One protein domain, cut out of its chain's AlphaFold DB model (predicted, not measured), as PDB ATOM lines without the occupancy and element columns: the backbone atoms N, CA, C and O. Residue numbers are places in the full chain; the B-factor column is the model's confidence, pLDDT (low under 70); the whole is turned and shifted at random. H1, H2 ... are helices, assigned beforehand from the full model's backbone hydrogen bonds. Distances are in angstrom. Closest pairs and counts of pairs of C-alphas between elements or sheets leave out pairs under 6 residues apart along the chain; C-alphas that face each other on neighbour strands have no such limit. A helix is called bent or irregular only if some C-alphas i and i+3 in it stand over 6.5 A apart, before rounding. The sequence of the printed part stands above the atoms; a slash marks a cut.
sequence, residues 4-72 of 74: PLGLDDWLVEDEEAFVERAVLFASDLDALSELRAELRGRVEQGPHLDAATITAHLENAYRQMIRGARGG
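AT A GLANCE: This is residues 4 to 72 of the 74 residues of an uncharacterized protein of Gammaproteobacteria bacterium (UniProt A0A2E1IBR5). Picture an open hook made of helices joined end to end: the longest helix, H3, sticks out as a long arm, H2 makes the top of the arch, and H1 turns from the far end of H2 at a corner. Before H1, residues 4 to 14 form a tail with no named element, and its first residues lie within the hollow of the hook. The printed part has 69 residues with three named helices, H1, H2 and H3 in that order along the chain, and no named strand; its class is all helix. It is extended, with a radius of gyration of the C-alphas of 19.2 A, and only just flat, spanning 57 by 29 by 11 A.

IN THESE COORDINATES: Find C-alpha 51 at (122.973, 166.527, 144.071); from there H3, residues 51 to 71, runs 30.1 A to C-alpha 71 at (131.927, 184.823, 166.220). Before it comes H2, residues 29 to 44, which is 23.7 A long. Look near residue 38 for a kink of 31 degrees; H2 is irregular, but only just, with C-alphas 37 and 40 at 6.9 A from each other. Earlier still is H1, residues 15 to 26, which begins at C-alpha 15 at (103.117, 190.313, 131.327) and is 16.2 A long.

HOW THE PARTS SIT: Begin at H3, which touches no helix: H1 and H3 are apart, and H2 and H3 are apart too. Go back along the chain to H2, and look at residues 31 to 32, with which alone it touches H1. On H1, residues 25 to 26 alone take part. H1 and H2 only just touch, with 3 pairs of C-alphas within 8 A, and they touch only at the corner by their link. Their closest C-alphas, those of Phe 25 and Leu 32, are 6.7 A apart. Their lines are about perpendicular, at 75 degrees, and their centres are 18.3 A apart. In the backbones of H1 and H3 every O i to N i+4 pair is within hydrogen-bond range; in H2 it is 10 of 12.

THE WHOLE: The two C-alphas farthest apart are those of Asp 30 and Gly 72, at 57.7 A. Residues 49 to 72, of which 51 to 71 belong to H3, stand free, as do residues 26 to 38, of which 29 to 38 belong to H2. The link from H1 to H2 is tight, with 2 residues, and the link from H2 to H3 is short, with 6. The printed part has no cut. The mean pLDDT of the printed part is 92.1; look to Gly 72 for the one printed residue under 70.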
ATOM      1  N   PRO A   4     120.315 178.730 134.013       83.44
ATOM      2  CA  PRO A   4     121.254 177.605 133.949       83.44
ATOM      3  C   PRO A   4     121.092 176.705 132.714       83.44
ATOM      4  O   PRO A   4     121.959 175.876 132.470       83.44
ATOM      5  N   LEU A   5     119.991 176.838 131.968       86.81
ATOM      6  CA  LEU A   5     119.726 176.107 130.724       86.81
ATOM      7  C   LEU A   5     120.105 176.923 129.471       86.81
ATOM      8  O   LEU A   5     119.849 176.468 128.354       86.81
ATOM      9  N   GLY A   6     120.679 178.122 129.650       88.12
ATOM     10  CA  GLY A   6     121.023 179.045 128.566       88.12
ATOM     11  C   GLY A   6     119.802 179.639 127.863       88.12
ATOM     12  O   GLY A   6     119.859 179.934 126.676       88.12
ATOM     13  N   LEU A   7     118.671 179.747 128.568       91.94
ATOM     14  CA  LEU A   7     117.404 180.245 128.027       91.94
ATOM     15  C   LEU A   7     117.108 181.665 128.524       91.94
ATOM     16  O   LEU A   7     116.007 181.955 128.986       91.94
ATOM     17  N   ASP A   8     118.102 182.551 128.472       92.69
ATOM     18  CA  ASP A   8     117.946 183.950 128.891       92.69
ATOM     19  C   ASP A   8     116.945 184.704 128.004       92.69
ATOM     20  O   ASP A   8     116.137 185.471 128.518       92.69
ATOM     21  N   ASP A   9     116.877 184.372 126.711       91.94
ATOM     22  CA  ASP A   9     115.873 184.902 125.776       91.94
ATOM     23  C   ASP A   9     114.443 184.404 126.061       91.94
ATOM     24  O   ASP A   9     113.492 184.788 125.388       91.94
ATOM     25  N   TRP A  10     114.248 183.538 127.050       93.44
ATOM     26  CA  TRP A  10     112.921 183.121 127.508       93.44
ATOM     27  C   TRP A  10     112.477 183.884 128.757       93.44
ATOM     28  O   TRP A  10     111.396 183.630 129.289       93.44
ATOM     29  N   LEU A  11     113.312 184.806 129.240       94.38
ATOM     30  CA  LEU A  11     113.028 185.652 130.384       94.38
ATOM     31  C   LEU A  11     112.518 187.012 129.925       94.38
ATOM     32  O   LEU A  11     113.108 187.668 129.072       94.38
ATOM     33  N   VAL A  12     111.433 187.433 130.552       96.06
ATOM     34  CA  VAL A  12     110.804 188.739 130.374       96.06
ATOM     35  C   VAL A  12     110.451 189.296 131.751       96.06
ATOM     36  O   VAL A  12     110.332 188.531 132.713       96.06
ATOM     37  N   GLU A  13     110.332 190.616 131.861       95.00
ATOM     38  CA  GLU A  13     110.130 191.293 133.151       95.00
ATOM     39  C   GLU A  13     108.656 191.582 133.462       95.00
ATOM     40  O   GLU A  13     108.307 191.782 134.626       95.00
ATOM     41  N   ASP A  14     107.791 191.548 132.449       97.56
ATOM     42  CA  ASP A  14     106.378 191.894 132.561       97.56
ATOM     43  C   ASP A  14     105.467 190.985 131.714       97.56
ATOM     44  O   ASP A  14     105.913 190.134 130.937       97.56
ATOM     45  N   GLU A  15     104.162 191.138 131.934       97.56
ATOM     46  CA  GLU A  15     103.117 190.313 131.327       97.56
ATOM     47  C   GLU A  15     102.920 190.594 129.830       97.56
ATOM     48  O   GLU A  15     102.642 189.668 129.068       97.56
ATOM     49  N   GLU A  16     103.099 191.838 129.383       98.06
ATOM     50  CA  GLU A  16     102.949 192.200 127.970       98.06
ATOM     51  C   GLU A  16     104.076 191.564 127.149       98.06
ATOM     52  O   GLU A  16     103.822 190.821 126.197       98.06
ATOM     53  N   ALA A  17     105.316 191.714 127.618       97.44
ATOM     54  CA  ALA A  17     106.482 191.056 127.054       97.44
ATOM     55  C   ALA A  17     106.357 189.522 127.086       97.44
ATOM     56  O   ALA A  17     106.845 188.845 126.176       97.44
ATOM     57  N   PHE A  18     105.685 188.948 128.092       96.44
ATOM     58  CA  PHE A  18     105.409 187.509 128.142       96.44
ATOM     59  C   PHE A  18     104.522 187.059 126.984       96.44
ATOM     60  O   PHE A  18     104.845 186.073 126.318       96.44
ATOM     61  N   VAL A  19     103.432 187.784 126.715       97.81
ATOM     62  CA  VAL A  19     102.523 187.466 125.607       97.81
ATOM     63  C   VAL A  19     103.231 187.632 124.267       97.81
ATOM     64  O   VAL A  19     103.183 186.717 123.442       97.81
ATOM     65  N   GLU A  20     103.944 188.739 124.059       97.75
ATOM     66  CA  GLU A  20     104.703 188.975 122.827       97.75
ATOM     67  C   GLU A  20     105.734 187.871 122.574       97.75
ATOM     68  O   GLU A  20     105.817 187.317 121.475       97.75
ATOM     69  N   ARG A  21     106.489 187.494 123.613       96.88
ATOM     70  CA  ARG A  21     107.498 186.435 123.522       96.88
ATOM     71  C   ARG A  21     106.869 185.070 123.258       96.88
ATOM     72  O   ARG A  21     107.399 184.303 122.456       96.88
ATOM     73  N   ALA A  22     105.740 184.770 123.897       96.56
ATOM     74  CA  ALA A  22     105.013 183.527 123.677       96.56
ATOM     75  C   ALA A  22     104.492 183.425 122.238       96.56
ATOM     76  O   ALA A  22     104.647 182.377 121.616       96.56
ATOM     77  N   VAL A  23     103.927 184.508 121.691       97.69
ATOM     78  CA  VAL A  23     103.467 184.561 120.294       97.69
ATOM     79  C   VAL A  23     104.638 184.387 119.331       97.69
ATOM     80  O   VAL A  23     104.540 183.581 118.406       97.69
ATOM     81  N   LEU A  24     105.758 185.078 119.572       96.69
ATOM     82  CA  LEU A  24     106.968 184.957 118.760       96.69
ATOM     83  C   LEU A  24     107.436 183.499 118.685       96.69
ATOM     84  O   LEU A  24     107.546 182.942 117.595       96.69
ATOM     85  N   PHE A  25     107.643 182.844 119.828       96.81
ATOM     86  CA  PHE A  25     108.104 181.454 119.842       96.81
ATOM     87  C   PHE A  25     107.055 180.449 119.358       96.81
ATOM     88  O   PHE A  25     107.417 179.399 118.837       96.81
ATOM     89  N   ALA A  26     105.761 180.743 119.499       97.00
ATOM     90  CA  ALA A  26     104.699 179.885 118.976       97.00
ATOM     91  C   ALA A  26     104.528 179.997 117.451       97.00
ATOM     92  O   ALA A  26     103.883 179.133 116.857       97.00
ATOM     93  N   SER A  27     105.082 181.038 116.823       97.81
ATOM     94  CA  SER A  27     105.006 181.230 115.370       97.81
ATOM     95  C   SER A  27     105.996 180.368 114.576       97.81
ATOM     96  O   SER A  27     105.779 180.153 113.386       97.81
ATOM     97  N   ASP A  28     107.021 179.818 115.237       97.75
ATOM     98  CA  ASP A  28     107.996 178.889 114.657       97.75
ATOM     99  C   ASP A  28     107.952 177.538 115.393       97.75
ATOM    100  O   ASP A  28     108.606 177.312 116.416       97.75
ATOM    101  N   LEU A  29     107.115 176.632 114.885       97.56
ATOM    102  CA  LEU A  29     106.901 175.325 115.507       97.56
ATOM    103  C   LEU A  29     108.095 174.380 115.349       97.56
ATOM    104  O   LEU A  29     108.286 173.519 116.213       97.56
ATOM    105  N   ASP A  30     108.889 174.540 114.291       98.06
ATOM    106  CA  ASP A  30     110.060 173.701 114.045       98.06
ATOM    107  C   ASP A  30     111.150 174.033 115.069       98.06
ATOM    108  O   ASP A  30     111.585 173.144 115.809       98.06
ATOM    109  N   ALA A  31     111.472 175.320 115.246       95.81
ATOM    110  CA  ALA A  31     112.405 175.768 116.281       95.81
ATOM    111  C   ALA A  31     111.937 175.374 117.697       95.81
ATOM    112  O   ALA A  31     112.732 174.967 118.551       95.81
ATOM    113  N   LEU A  32     110.628 175.449 117.965       96.50
ATOM    114  CA  LEU A  32     110.062 175.049 119.254       96.50
ATOM    115  C   LEU A  32     110.151 173.532 119.498       96.50
ATOM    116  O   LEU A  32     110.322 173.097 120.642       96.50
ATOM    117  N   SER A  33     110.019 172.724 118.446       97.56
ATOM    118  CA  SER A  33     110.182 171.268 118.498       97.56
ATOM    119  C   SER A  33     111.635 170.885 118.790       97.56
ATOM    120  O   SER A  33     111.888 170.094 119.703       97.56
ATOM    121  N   GLU A  34     112.587 171.506 118.091       96.44
ATOM    122  CA  GLU A  34     114.026 171.310 118.305       96.44
ATOM    123  C   GLU A  34     114.428 171.656 119.741       96.44
ATOM    124  O   GLU A  34     115.005 170.827 120.451       96.44
ATOM    125  N   LEU A  35     114.015 172.831 120.229       94.88
ATOM    126  CA  LEU A  35     114.276 173.236 121.608       94.88
ATOM    127  C   LEU A  35     113.736 172.213 122.616       94.88
ATOM    128  O   LEU A  35     114.417 171.864 123.583       94.88
ATOM    129  N   ARG A  36     112.508 171.719 122.410       94.88
ATOM    130  CA  ARG A  36     111.889 170.717 123.289       94.88
ATOM    131  C   ARG A  36     112.643 169.390 123.280       94.88
ATOM    132  O   ARG A  36     112.758 168.773 124.341       94.88
ATOM    133  N   ALA A  37     113.142 168.962 122.123       96.81
ATOM    134  CA  ALA A  37     113.925 167.738 121.990       96.81
ATOM    135  C   ALA A  37     115.248 167.828 122.772       96.81
ATOM    136  O   ALA A  37     115.634 166.878 123.452       96.81
ATOM    137  N   GLU A  38     115.904 168.989 122.749       93.69
ATOM    138  CA  GLU A  38     117.181 169.202 123.437       93.69
ATOM    139  C   GLU A  38     117.042 169.454 124.943       93.69
ATOM    140  O   GLU A  38     117.964 169.171 125.716       93.69
ATOM    141  N   LEU A  39     115.897 169.981 125.391       92.31
ATOM    142  CA  LEU A  39     115.717 170.476 126.758       92.31
ATOM    143  C   LEU A  39     115.999 169.415 127.829       92.31
ATOM    144  O   LEU A  39     116.566 169.736 128.871       92.31
ATOM    145  N   ARG A  40     115.644 168.147 127.576       91.00
ATOM    146  CA  ARG A  40     115.917 167.055 128.522       91.00
ATOM    147  C   ARG A  40     117.414 166.849 128.738       91.00
ATOM    148  O   ARG A  40     117.840 166.791 129.887       91.00
ATOM    149  N   GLY A  41     118.203 166.835 127.665       91.12
ATOM    150  CA  GLY A  41     119.659 166.725 127.765       91.12
ATOM    151  C   GLY A  41     120.280 167.922 128.489       91.12
ATOM    152  O   GLY A  41     121.139 167.745 129.348       91.12
ATOM    153  N   ARG A  42     119.792 169.141 128.218       90.19
ATOM    154  CA  ARG A  42     120.248 170.360 128.915       90.19
ATOM    155  C   ARG A  42     119.957 170.318 130.420       90.19
ATOM    156  O   ARG A  42     120.771 170.776 131.215       90.19
ATOM    157  N   VAL A  43     118.802 169.774 130.810       88.31
ATOM    158  CA  VAL A  43     118.420 169.589 132.217       88.31
ATOM    159  C   VAL A  43     119.312 168.545 132.887       88.31
ATOM    160  O   VAL A  43     119.906 168.828 133.921       88.31
ATOM    161  N   GLU A  44     119.467 167.374 132.270       88.00
ATOM    162  CA  GLU A  44     120.281 166.269 132.797       88.00
ATOM    163  C   GLU A  44     121.753 166.640 132.993       88.00
ATOM    164  O   GLU A  44     122.370 166.208 133.962       88.00
ATOM    165  N   GLN A  45     122.310 167.467 132.106       83.94
ATOM    166  CA  GLN A  45     123.693 167.943 132.219       83.94
ATOM    167  C   GLN A  45     123.844 169.221 133.044       83.94
ATOM    168  O   GLN A  45     124.963 169.670 133.302       83.94
ATOM    169  N   GLY A  46     122.738 169.838 133.450       80.56
ATOM    170  CA  GLY A  46     122.792 171.083 134.184       80.56
ATOM    171  C   GLY A  46     123.224 170.875 135.642       80.56
ATOM    172  O   GLY A  46     122.832 169.902 136.288       80.56
ATOM    173  N   PRO A  47     123.933 171.850 136.238       76.56
ATOM    174  CA  PRO A  47     124.437 171.756 137.615       76.56
ATOM    175  C   PRO A  47     123.328 171.696 138.682       76.56
ATOM    176  O   PRO A  47     123.599 171.487 139.859       76.56
ATOM    177  N   HIS A  48     122.069 171.891 138.288       77.50
ATOM    178  CA  HIS A  48     120.902 171.841 139.163       77.50
ATOM    179  C   HIS A  48     120.437 170.410 139.480       77.50
ATOM    180  O   HIS A  48     119.638 170.241 140.398       77.50
ATOM    181  N   LEU A  49     120.927 169.398 138.755       79.94
ATOM    182  CA  LEU A  49     120.711 167.983 139.082       79.94
ATOM    183  C   LEU A  49     121.942 167.311 139.704       79.94
ATOM    184  O   LEU A  49     121.872 166.146 140.095       79.94
ATOM    185  N   ASP A  50     123.044 168.045 139.874       86.38
ATOM    186  CA  ASP A  50     124.208 167.559 140.609       86.38
ATOM    187  C   ASP A  50     123.959 167.656 142.123       86.38
ATOM    188  O   ASP A  50     124.327 168.622 142.800       86.38
ATOM    189  N   ALA A  51     123.301 166.626 142.656       88.31
ATOM    190  CA  ALA A  51     122.973 166.527 144.071       88.31
ATOM    191  C   ALA A  51     124.216 166.620 144.970       88.31
ATOM    192  O   ALA A  51     124.150 167.239 146.030       88.31
ATOM    193  N   ALA A  52     125.355 166.062 144.548       91.19
ATOM    194  CA  ALA A  52     126.577 166.083 145.346       91.19
ATOM    195  C   ALA A  52     127.108 167.515 145.499       91.19
ATOM    196  O   ALA A  52     127.377 167.960 146.618       91.19
ATOM    197  N   THR A  53     127.186 168.264 144.395       89.31
ATOM    198  CA  THR A  53     127.602 169.674 144.416       89.31
ATOM    199  C   THR A  53     126.620 170.537 145.211       89.31
ATOM    200  O   THR A  53     127.040 171.359 146.029       89.31
ATOM    201  N   ILE A  54     125.310 170.321 145.046       90.69
ATOM    202  CA  ILE A  54     124.276 171.045 145.802       90.69
ATOM    203  C   ILE A  54     124.419 170.794 147.307       90.69
ATOM    204  O   ILE A  54     124.433 171.746 148.092       90.69
ATOM    205  N   THR A  55     124.572 169.534 147.725       95.69
ATOM    206  CA  THR A  55     124.761 169.179 149.135       95.69
ATOM    207  C   THR A  55     126.046 169.788 149.689       95.69
ATOM    208  O   THR A  55     126.013 170.387 150.761       95.69
ATOM    209  N   ALA A  56     127.158 169.734 148.953       95.69
ATOM    210  CA  ALA A  56     128.416 170.336 149.386       95.69
ATOM    211  C   ALA A  56     128.297 171.860 149.591       95.69
ATOM    212  O   ALA A  56     128.775 172.396 150.598       95.69
ATOM    213  N   HIS A  57     127.618 172.565 148.677       94.56
ATOM    214  CA  HIS A  57     127.337 173.996 148.820       94.56
ATOM    215  C   HIS A  57     126.467 174.290 150.046       94.56
ATOM    216  O   HIS A  57     126.778 175.208 150.811       94.56
ATOM    217  N   LEU A  58     125.419 173.491 150.269       96.12
ATOM    218  CA  LEU A  58     124.532 173.632 151.421       96.12
ATOM    219  C   LEU A  58     125.279 173.417 152.742       96.12
ATOM    220  O   LEU A  58     125.195 174.242 153.652       96.12
ATOM    221  N   GLU A  59     126.071 172.351 152.843       97.69
ATOM    222  CA  GLU A  59     126.885 172.089 154.026       97.69
ATOM    223  C   GLU A  59     127.891 173.215 154.290       97.69
ATOM    224  O   GLU A  59     128.111 173.607 155.438       97.69
ATOM    225  N   ASN A  60     128.518 173.757 153.240       97.50
ATOM    226  CA  ASN A  60     129.419 174.894 153.381       97.50
ATOM    227  C   ASN A  60     128.682 176.131 153.918       97.50
ATOM    228  O   ASN A  60     129.200 176.796 154.818       97.50
ATOM    229  N   ALA A  61     127.470 176.408 153.429       97.12
ATOM    230  CA  ALA A  61     126.636 177.491 153.942       97.12
ATOM    231  C   ALA A  61     126.313 177.292 155.433       97.12
ATOM    232  O   ALA A  61     126.517 178.208 156.230       97.12
ATOM    233  N   TYR A  62     125.936 176.081 155.853       97.06
ATOM    234  CA  TYR A  62     125.716 175.781 157.272       97.06
ATOM    235  C   TYR A  62     126.975 175.967 158.124       97.06
ATOM    236  O   TYR A  62     126.916 176.587 159.187       97.06
ATOM    237  N   ARG A  63     128.142 175.508 157.654       96.25
ATOM    238  CA  ARG A  63     129.419 175.734 158.356       96.25
ATOM    239  C   ARG A  63     129.727 177.227 158.502       96.25
ATOM    240  O   ARG A  63     130.237 177.638 159.542       96.25
ATOM    241  N   GLN A  64     129.418 178.044 157.492       96.25
ATOM    242  CA  GLN A  64     129.573 179.501 157.567       96.25
ATOM    243  C   GLN A  64     128.622 180.129 158.588       96.25
ATOM    244  O   GLN A  64     129.084 180.889 159.436       96.25
ATOM    245  N   MET A  65     127.338 179.758 158.571       95.44
ATOM    246  CA  MET A  65     126.346 180.244 159.538       95.44
ATOM    247  C   MET A  65     126.751 179.902 160.974       95.44
ATOM    248  O   MET A  65     126.718 180.767 161.843       95.44
ATOM    249  N   ILE A  66     127.219 178.674 161.221       95.31
ATOM    250  CA  ILE A  66     127.681 178.238 162.547       95.31
ATOM    251  C   ILE A  66     128.927 179.016 162.991       95.31
ATOM    252  O   ILE A  66     129.020 179.409 164.153       95.31
ATOM    253  N   ARG A  67     129.896 179.252 162.094       93.44
ATOM    254  CA  ARG A  67     131.080 180.072 162.411       93.44
ATOM    255  C   ARG A  67     130.698 181.517 162.727       93.44
ATOM    256  O   ARG A  67     131.199 182.054 163.707       93.44
ATOM    257  N   GLY A  68     129.791 182.113 161.952       90.12
ATOM    258  CA  GLY A  68     129.272 183.460 162.203       90.12
ATOM    259  C   GLY A  68     128.513 183.555 163.529       90.12
ATOM    260  O   GLY A  68     128.775 184.453 164.323       90.12
ATOM    261  N   ALA A  69     127.658 182.572 163.827       83.38
ATOM    262  CA  ALA A  69     126.938 182.475 165.097       83.38
ATOM    263  C   ALA A  69     127.878 182.414 166.312       83.38
ATOM    264  O   ALA A  69     127.604 183.010 167.348       83.38
ATOM    265  N   ARG A  70     129.015 181.724 166.175       75.06
ATOM    266  CA  ARG A  70     130.038 181.603 167.224       75.06
ATOM    267  C   ARG A  70     130.972 182.816 167.329       75.06
ATOM    268  O   ARG A  70     131.662 182.935 168.335       75.06
ATOM    269  N   GLY A  71     131.026 183.668 166.304       70.50
ATOM    270  CA  GLY A  71     131.927 184.823 166.220       70.50
ATOM    271  C   GLY A  71     131.275 186.185 166.470       70.50
ATOM    272  O   GLY A  71     131.996 187.170 166.579       70.50
ATOM    273  N   GLY A  72     129.944 186.270 166.554       67.06
ATOM    274  CA  GLY A  72     129.256 187.554 166.692       67.06
ATOM    275  C   GLY A  72     127.738 187.432 166.682       67.06
ATOM    276  O   GLY A  72     127.088 187.894 165.752       67.06
TER     277      GLY A  72